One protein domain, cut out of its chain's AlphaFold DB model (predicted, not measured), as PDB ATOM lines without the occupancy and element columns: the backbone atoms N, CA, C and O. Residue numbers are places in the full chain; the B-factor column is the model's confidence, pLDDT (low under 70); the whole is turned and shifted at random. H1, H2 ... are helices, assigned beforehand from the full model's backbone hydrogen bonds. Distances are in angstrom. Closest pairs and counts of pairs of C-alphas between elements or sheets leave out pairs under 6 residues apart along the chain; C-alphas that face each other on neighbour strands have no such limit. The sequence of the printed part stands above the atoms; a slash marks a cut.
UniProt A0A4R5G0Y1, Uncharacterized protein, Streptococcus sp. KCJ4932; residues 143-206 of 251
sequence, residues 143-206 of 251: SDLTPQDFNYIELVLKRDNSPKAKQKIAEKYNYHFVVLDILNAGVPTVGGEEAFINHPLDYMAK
ATOM      1  N   SER A 143      27.702 -20.523  46.758       87.56
ATOM      2  CA  SER A 143      27.959 -21.885  46.276       87.56
ATOM      3  C   SER A 143      27.689 -22.081  44.785       87.56
ATOM      4  O   SER A 143      28.149 -23.072  44.227       87.56
ATOM      5  N   ASP A 144      26.961 -21.160  44.153       85.50
ATOM      6  CA  ASP A 144      26.652 -21.209  42.721       85.50
ATOM      7  C   ASP A 144      27.840 -20.715  41.874       85.50
ATOM      8  O   ASP A 144      27.825 -20.817  40.647       85.50
ATOM      9  N   LEU A 145      28.882 -20.186  42.531       89.44
ATOM     10  CA  LEU A 145      30.111 -19.688  41.927       89.44
ATOM     11  C   LEU A 145      31.295 -20.562  42.345       89.44
ATOM     12  O   LEU A 145      31.477 -20.901  43.517       89.44
ATOM     13  N   THR A 146      32.153 -20.891  41.386       91.38
ATOM     14  CA  THR A 146      33.383 -21.636  41.657       91.38
ATOM     15  C   THR A 146      34.503 -20.692  42.110       91.38
ATOM     16  O   THR A 146      34.491 -19.502  41.785       91.38
ATOM     17  N   PRO A 147      35.560 -21.190  42.780       91.38
ATOM     18  CA  PRO A 147      36.751 -20.382  43.068       91.38
ATOM     19  C   PRO A 147      37.374 -19.722  41.824       91.38
ATOM     20  O   PRO A 147      37.953 -18.641  41.915       91.38
ATOM     21  N   GLN A 148      37.248 -20.353  40.650       92.25
ATOM     22  CA  GLN A 148      37.734 -19.789  39.390       92.25
ATOM     23  C   GLN A 148      36.919 -18.566  38.955       92.25
ATOM     24  O   GLN A 148      37.496 -17.632  38.397       92.25
ATOM     25  N   ASP A 149      35.620 -18.533  39.254       92.31
ATOM     26  CA  ASP A 149      34.756 -17.388  38.966       92.31
ATOM     27  C   ASP A 149      35.155 -16.169  39.795       92.31
ATOM     28  O   ASP A 149      35.340 -15.086  39.240       92.31
ATOM     29  N   PHE A 150      35.390 -16.348  41.099       92.06
ATOM     30  CA  PHE A 150      35.874 -15.264  41.961       92.06
ATOM     31  C   PHE A 150      37.225 -14.718  41.481       92.06
ATOM     32  O   PHE A 150      37.378 -13.505  41.338       92.06
ATOM     33  N   ASN A 151      38.173 -15.603  41.151       92.50
ATOM     34  CA  ASN A 151      39.474 -15.202  40.607       92.50
ATOM     35  C   ASN A 151      39.334 -14.448  39.277       92.50
ATOM     36  O   ASN A 151      40.023 -13.454  39.052       92.50
ATOM     37  N   TYR A 152      38.448 -14.903  38.388       93.12
ATOM     38  CA  TYR A 152      38.180 -14.228  37.121       93.12
ATOM     39  C   TYR A 152      37.635 -12.814  37.351       93.12
ATOM     40  O   TYR A 152      38.166 -11.861  36.780       93.12
ATOM     41  N   ILE A 153      36.613 -12.671  38.201       92.69
ATOM     42  CA  ILE A 153      36.004 -11.375  38.524       92.69
ATOM     43  C   ILE A 153      37.067 -10.431  39.099       92.69
ATOM     44  O   ILE A 153      37.227  -9.315  38.605       92.69
ATOM     45  N   GLU A 154      37.852 -10.888  40.079       91.12
ATOM     46  CA  GLU A 154      38.905 -10.085  40.702       91.12
ATOM     47  C   GLU A 154      39.969  -9.630  39.689       91.12
ATOM     48  O   GLU A 154      40.336  -8.454  39.658       91.12
ATOM     49  N   LEU A 155      40.456 -10.536  38.835       92.75
ATOM     50  CA  LEU A 155      41.470 -10.216  37.826       92.75
ATOM     51  C   LEU A 155      40.965  -9.203  36.799       92.75
ATOM     52  O   LEU A 155      41.709  -8.294  36.421       92.75
ATOM     53  N   VAL A 156      39.712  -9.339  36.351       90.69
ATOM     54  CA  VAL A 156      39.120  -8.384  35.410       90.69
ATOM     55  C   VAL A 156      38.968  -7.018  36.072       90.69
ATOM     56  O   VAL A 156      39.431  -6.039  35.494       90.69
ATOM     57  N   LEU A 157      38.425  -6.943  37.291       89.00
ATOM     58  CA  LEU A 157      38.235  -5.671  37.999       89.00
ATOM     59  C   LEU A 157      39.558  -4.978  38.359       89.00
ATOM     60  O   LEU A 157      39.641  -3.755  38.291       89.00
ATOM     61  N   LYS A 158      40.613  -5.735  38.697       89.38
ATOM     62  CA  LYS A 158      41.962  -5.177  38.917       89.38
ATOM     63  C   LYS A 158      42.553  -4.562  37.652       89.38
ATOM     64  O   LYS A 158      43.314  -3.602  37.739       89.38
ATOM     65  N   ARG A 159      42.244  -5.135  36.487       90.62
ATOM     66  CA  ARG A 159      42.735  -4.656  35.192       90.62
ATOM     67  C   ARG A 159      41.904  -3.488  34.657       90.62
ATOM     68  O   ARG A 159      42.472  -2.563  34.084       90.62
ATOM     69  N   ASP A 160      40.586  -3.560  34.798       86.38
ATOM     70  CA  ASP A 160      39.625  -2.575  34.310       86.38
ATOM     71  C   ASP A 160      38.373  -2.580  35.201       86.38
ATOM     72  O   ASP A 160      37.544  -3.488  35.140       86.38
ATOM     73  N   ASN A 161      38.235  -1.537  36.022       84.56
ATOM     74  CA  ASN A 161      37.092  -1.335  36.914       84.56
ATOM     75  C   ASN A 161      36.039  -0.376  36.323       84.56
ATOM     76  O   ASN A 161      35.247   0.218  37.059       84.56
ATOM     77  N   SER A 162      36.052  -0.153  35.005       86.69
ATOM     78  CA  SER A 162      35.079   0.720  34.347       86.69
ATOM     79  C   SER A 162      33.657   0.140  34.400       86.69
ATOM     80  O   SER A 162      33.486  -1.086  34.417       86.69
ATOM     81  N   PRO A 163      32.607   0.983  34.336       86.06
ATOM     82  CA  PRO A 163      31.221   0.515  34.263       86.06
ATOM     83  C   PRO A 163      30.979  -0.495  33.136       86.06
ATOM     84  O   PRO A 163      30.276  -1.483  33.315       86.06
ATOM     85  N   LYS A 164      31.637  -0.307  31.985       87.06
ATOM     86  CA  LYS A 164      31.536  -1.215  30.835       87.06
ATOM     87  C   LYS A 164      32.109  -2.605  31.126       87.06
ATOM     88  O   LYS A 164      31.557  -3.597  30.654       87.06
ATOM     89  N   ALA A 165      33.213  -2.694  31.868       88.62
ATOM     90  CA  ALA A 165      33.780  -3.976  32.278       88.62
ATOM     91  C   ALA A 165      32.874  -4.678  33.297       88.62
ATOM     92  O   ALA A 165      32.568  -5.857  33.124       88.62
ATOM     93  N   LYS A 166      32.366  -3.937  34.291       90.19
ATOM     94  CA  LYS A 166      31.397  -4.454  35.270       90.19
ATOM     95  C   LYS A 166      30.127  -4.979  34.604       90.19
ATOM     96  O   LYS A 166      29.712  -6.095  34.892       90.19
ATOM     97  N   GLN A 167      29.572  -4.225  33.657       89.94
ATOM     98  CA  GLN A 167      28.391  -4.608  32.885       89.94
ATOM     99  C   GLN A 167      28.597  -5.934  32.135       89.94
ATOM    100  O   GLN A 167      27.758  -6.824  32.210       89.94
ATOM    101  N   LYS A 168      29.756  -6.128  31.490       90.06
ATOM    102  CA  LYS A 168      30.083  -7.397  30.816       90.06
ATOM    103  C   LYS A 168      30.207  -8.577  31.778       90.06
ATOM    104  O   LYS A 168      29.864  -9.699  31.413       90.06
ATOM    105  N   ILE A 169      30.740  -8.352  32.981       91.38
ATOM    106  CA  ILE A 169      30.789  -9.394  34.014       91.38
ATOM    107  C   ILE A 169      29.363  -9.727  34.462       91.38
ATOM    108  O   ILE A 169      29.017 -10.903  34.511       91.38
ATOM    109  N   ALA A 170      28.525  -8.721  34.724       91.12
ATOM    110  CA  ALA A 170      27.130  -8.935  35.092       91.12
ATOM    111  C   ALA A 170      26.382  -9.743  34.020       91.12
ATOM    112  O   ALA A 170      25.789 -10.763  34.346       91.12
ATOM    113  N   GLU A 171      26.498  -9.378  32.742       89.38
ATOM    114  CA  GLU A 171      25.910 -10.130  31.624       89.38
ATOM    115  C   GLU A 171      26.411 -11.579  31.560       89.38
ATOM    116  O   GLU A 171      25.603 -12.498  31.440       89.38
ATOM    117  N   LYS A 172      27.727 -11.806  31.701       89.06
ATOM    118  CA  LYS A 172      28.321 -13.156  31.682       89.06
ATOM    119  C   LYS A 172      27.743 -14.067  32.766       89.06
ATOM    120  O   LYS A 172      27.590 -15.262  32.535       89.06
ATOM    121  N   TYR A 173      27.457 -13.509  33.937       89.69
ATOM    122  CA  TYR A 173      26.899 -14.238  35.072       89.69
ATOM    123  C   TYR A 173      25.384 -14.041  35.200       89.69
ATOM    124  O   TYR A 173      24.848 -14.197  36.291       89.69
ATOM    125  N   ASN A 174      24.689 -13.680  34.113       88.44
ATOM    126  CA  ASN A 174      23.238 -13.479  34.086       88.44
ATOM    127  C   ASN A 174      22.719 -12.590  35.225       88.44
ATOM    128  O   ASN A 174      21.648 -12.836  35.755       88.44
ATOM    129  N   TYR A 175      23.473 -11.565  35.610       91.31
ATOM    130  CA  TYR A 175      23.141 -10.655  36.704       91.31
ATOM    131  C   TYR A 175      22.940 -11.357  38.061       91.31
ATOM    132  O   TYR A 175      22.235 -10.843  38.923       91.31
ATOM    133  N   HIS A 176      23.606 -12.494  38.295       92.69
ATOM    134  CA  HIS A 176      23.583 -13.215  39.569       92.69
ATOM    135  C   HIS A 176      23.837 -12.285  40.766       92.69
ATOM    136  O   HIS A 176      24.850 -11.584  40.810       92.69
ATOM    137  N   PHE A 177      22.962 -12.311  41.777       92.94
ATOM    138  CA  PHE A 177      22.970 -11.327  42.871       92.94
ATOM    139  C   PHE A 177      24.299 -11.253  43.636       92.94
ATOM    140  O   PHE A 177      24.809 -10.161  43.855       92.94
ATOM    141  N   VAL A 178      24.927 -12.394  43.944       92.94
ATOM    142  CA  VAL A 178      26.260 -12.417  44.586       92.94
ATOM    143  C   VAL A 178      27.336 -11.746  43.717       92.94
ATOM    144  O   VAL A 178      28.235 -11.091  44.238       92.94
ATOM    145  N   VAL A 179      27.252 -11.883  42.389       93.25
ATOM    146  CA  VAL A 179      28.189 -11.224  41.465       93.25
ATOM    147  C   VAL A 179      27.922  -9.723  41.442       93.25
ATOM    148  O   VAL A 179      28.872  -8.947  41.516       93.25
ATOM    149  N   LEU A 180      26.655  -9.297  41.403       93.50
ATOM    150  CA  LEU A 180      26.294  -7.879  41.490       93.50
ATOM    151  C   LEU A 180      26.788  -7.240  42.795       93.50
ATOM    152  O   LEU A 180      27.346  -6.146  42.745       93.50
ATOM    153  N   ASP A 181      26.662  -7.928  43.932       91.69
ATOM    154  CA  ASP A 181      27.179  -7.453  45.222       91.69
ATOM    155  C   ASP A 181      28.698  -7.213  45.168       91.69
ATOM    156  O   ASP A 181      29.180  -6.182  45.637       91.69
ATOM    157  N   ILE A 182      29.460  -8.115  44.532       91.38
ATOM    158  CA  ILE A 182      30.912  -7.952  44.327       91.38
ATOM    159  C   ILE A 182      31.212  -6.767  43.402       91.38
ATOM    160  O   ILE A 182      32.082  -5.952  43.705       91.38
ATOM    161  N   LEU A 183      30.502  -6.655  42.276       91.38
ATOM    162  CA  LEU A 183      30.715  -5.588  41.290       91.38
ATOM    163  C   LEU A 183      30.392  -4.198  41.853       91.38
ATOM    164  O   LEU A 183      31.048  -3.211  41.493       91.38
ATOM    165  N   ASN A 184      29.395  -4.121  42.731       89.88
ATOM    166  CA  ASN A 184      28.918  -2.885  43.338       89.88
ATOM    167  C   ASN A 184      29.582  -2.580  44.694       89.88
ATOM    168  O   ASN A 184      29.364  -1.499  45.249       89.88
ATOM    169  N   ALA A 185      30.427  -3.474  45.218       86.25
ATOM    170  CA  ALA A 185      31.152  -3.254  46.462       86.25
ATOM    171  C   ALA A 185      31.997  -1.966  46.395       86.25
ATOM    172  O   ALA A 185      32.842  -1.791  45.516       86.25
ATOM    173  N   GLY A 186      31.761  -1.045  47.335       71.25
ATOM    174  CA  GLY A 186      32.500   0.221  47.432       71.25
ATOM    175  C   GLY A 186      32.128   1.287  46.393       71.25
ATOM    176  O   GLY A 186      32.786   2.327  46.353       71.25
ATOM    177  N   VAL A 187      31.091   1.078  45.570       71.25
ATOM    178  CA  VAL A 187      30.549   2.126  44.690       71.25
ATOM    179  C   VAL A 187      29.706   3.095  45.533       71.25
ATOM    180  O   VAL A 187      28.760   2.650  46.187       71.25
ATOM    181  N   PRO A 188      30.011   4.408  45.560       60.00
ATOM    182  CA  PRO A 188      29.193   5.366  46.292       60.00
ATOM    183  C   PRO A 188      27.793   5.448  45.670       60.00
ATOM    184  O   PRO A 188      27.638   5.738  44.487       60.00
ATOM    185  N   THR A 189      26.766   5.218  46.486       56.84
ATOM    186  CA  THR A 189      25.346   5.237  46.092       56.84
ATOM    187  C   THR A 189      24.796   6.639  45.813       56.84
ATOM    188  O   THR A 189      23.662   6.774  45.362       56.84
ATOM    189  N   VAL A 190      25.575   7.694  46.067       47.78
ATOM    190  CA  VAL A 190      25.124   9.087  45.985       47.78
ATOM    191  C   VAL A 190      25.866   9.796  44.849       47.78
ATOM    192  O   VAL A 190      27.018  10.186  45.010       47.78
ATOM    193  N   GLY A 191      25.203   9.965  43.699       48.34
ATOM    194  CA  GLY A 191      25.612  10.930  42.666       48.34
ATOM    195  C   GLY A 191      26.143  10.389  41.332       48.34
ATOM    196  O   GLY A 191      26.540  11.196  40.499       48.34
ATOM    197  N   GLY A 192      26.134   9.076  41.086       50.41
ATOM    198  CA  GLY A 192      26.560   8.513  39.797       50.41
ATOM    199  C   GLY A 192      25.804   7.243  39.428       50.41
ATOM    200  O   GLY A 192      26.311   6.144  39.638       50.41
ATOM    201  N   GLU A 193      24.601   7.385  38.864       53.00
ATOM    202  CA  GLU A 193      23.788   6.257  38.366       53.00
ATOM    203  C   GLU A 193      24.538   5.387  37.339       53.00
ATOM    204  O   GLU A 193      24.246   4.203  37.206       53.00
ATOM    205  N   GLU A 194      25.555   5.933  36.667       55.72
ATOM    206  CA  GLU A 194      26.342   5.225  35.651       55.72
ATOM    207  C   GLU A 194      27.274   4.131  36.209       55.72
ATOM    208  O   GLU A 194      27.765   3.310  35.436       55.72
ATOM    209  N   ALA A 195      27.547   4.095  37.521       67.00
ATOM    210  CA  ALA A 195      28.527   3.166  38.102       67.00
ATOM    211  C   ALA A 195      27.918   1.939  38.802       67.00
ATOM    212  O   ALA A 195      28.642   0.970  39.052       67.00
ATOM    213  N   PHE A 196      26.626   1.981  39.138       82.44
ATOM    214  CA  PHE A 196      25.937   0.907  39.853       82.44
ATOM    215  C   PHE A 196      25.223  -0.015  38.862       82.44
ATOM    216  O   PHE A 196      24.366   0.425  38.096       82.44
ATOM    217  N   ILE A 197      25.562  -1.304  38.877       87.56
ATOM    218  CA  ILE A 197      24.943  -2.284  37.981       87.56
ATOM    219  C   ILE A 197      23.701  -2.860  38.658       87.56
ATOM    220  O   ILE A 197      23.806  -3.575  39.655       87.56
ATOM    221  N   ASN A 198      22.532  -2.534  38.114       87.94
ATOM    222  CA  ASN A 198      21.238  -3.017  38.594       87.94
ATOM    223  C   ASN A 198      20.888  -4.379  37.982       87.94
ATOM    224  O   ASN A 198      21.279  -4.678  36.850       87.94
ATOM    225  N   HIS A 199      20.096  -5.180  38.697       90.19
ATOM    226  CA  HIS A 199      19.516  -6.380  38.102       90.19
ATOM    227  C   HIS A 199      18.428  -5.951  37.095       90.19
ATOM    228  O   HIS A 199      17.597  -5.096  37.415       90.19
ATOM    229  N   PRO A 200      18.338  -6.556  35.896       88.19
ATOM    230  CA  PRO A 200      17.329  -6.201  34.892       88.19
ATOM    231  C   PRO A 200      15.885  -6.350  35.380       88.19
ATOM    232  O   PRO A 200      14.988  -5.700  34.860       88.19
ATOM    233  N   LEU A 201      15.673  -7.190  36.396       88.88
ATOM    234  CA  LEU A 201      14.393  -7.418  37.080       88.88
ATOM    235  C   LEU A 201      14.143  -6.527  38.307       88.88
ATOM    236  O   LEU A 201      13.115  -6.688  38.956       88.88
ATOM    237  N   ASP A 202      15.015  -5.565  38.629       87.69
ATOM    238  CA  ASP A 202      14.819  -4.672  39.787       87.69
ATOM    239  C   ASP A 202      13.498  -3.892  39.718       87.69
ATOM    240  O   ASP A 202      12.940  -3.499  40.745       87.69
ATOM    241  N   TYR A 203      12.949  -3.687  38.516       81.50
ATOM    242  CA  TYR A 203      11.629  -3.078  38.342       81.50
ATOM    243  C   TYR A 203      10.507  -3.885  39.018       81.50
ATOM    244  O   TYR A 203       9.521  -3.295  39.457       81.50
ATOM    245  N   MET A 204      10.657  -5.209  39.163       85.56
ATOM    246  CA  MET A 204       9.670  -6.072  39.820       85.56
ATOM    247  C   MET A 204       9.503  -5.708  41.302       85.56
ATOM    248  O   MET A 204       8.394  -5.777  41.840       85.56
ATOM    249  N   ALA A 205      10.575  -5.233  41.945       81.81
ATOM    250  CA  ALA A 205      10.548  -4.737  43.317       81.81
ATOM    251  C   ALA A 205       9.950  -3.319  43.430       81.81
ATOM    252  O   ALA A 205       9.308  -2.995  44.434       81.81
ATOM    253  N   LYS A 206      10.128  -2.486  42.393       75.12
ATOM    254  CA  LYS A 206       9.834  -1.038  42.406       75.12
ATOM    255  C   LYS A 206       8.350  -0.670  42.316       75.12
ATOM    256  O   LYS A 206       8.009   0.484  42.560       75.12
TER     257      LYS A 206
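What this domain is: This is residues 143 to 206 of the 251 residues of an uncharacterized protein of Streptococcus sp. KCJ4932 (UniProt A0A4R5G0Y1). Three helices, H1, H2 and H3, run in alternating directions as a small three-helix bundle, their centres making a triangle; H2 packs on both H1 and H3. From the end of H3 a long link without a named element, residues 185 to 202, loops away and leads to H4, a single short turn set off from the bundle. The printed part has 64 residues with four named helices, in the order H1, H2, H3, H4, and no named strand; its class is all helix. The whole is compact, with a radius of gyration of the C-alphas of 11.8 A, and spans 33 by 24 by 17 A.

How they stand to each other: Start with H1, residues 147 to 159, and go on to H2, residues 163 to 172. These two form a helical hairpin: they touch, closest at the C-alphas of Ile 153 and Ile 169, 7.2 A apart, and H1 does so with residues 153 to 157 alone. They run opposite ways at a shallow tilt of 19 degrees. Next comes H3, residues 177 to 184, which makes a second helical hairpin with H2. Look at Lys 166 and Leu 183, whose C-alphas are the closest of H2 and H3 at 6.2 A; these helices touch and run opposite ways at a shallow tilt of 13 degrees. H1 and H3 are near each other, with 10 pairs of C-alphas within 10 A. H4, residues 203 to 206, is apart from H1, H2 and H3. In H1, H2 and H3 every O i to N i+4 pair is within hydrogen-bond range; H4 is too short for such a pair, but its one O i to N i+3 pair is within range.

Where its parts are: Find C-alpha 147 at (36.751, -20.382, 43.068), where H1 begins; it runs 18.6 A to C-alpha 159 at (42.735, -4.656, 35.192). H2 begins at C-alpha 163, (31.221, 0.515, 34.263), and is 14.2 A long to C-alpha 172. H3 covers 10.3 A from C-alpha 177 to C-alpha 184. H4 covers 4.9 A from C-alpha 203 and ends at C-alpha 206, (9.834, -1.038, 42.406).

The domain as a whole: The two C-alphas farthest apart are those of Arg 159 and Lys 206, at 33.9 A. The printed part has no cut. The links H1 to H2 and H2 to H3 are tight, with 3 and 4 residues; the link H3 to H4 is long, with 18. The mean pLDDT of the printed part is 84.3; look for the values under 70 at residues 188 to 195, inside that long link.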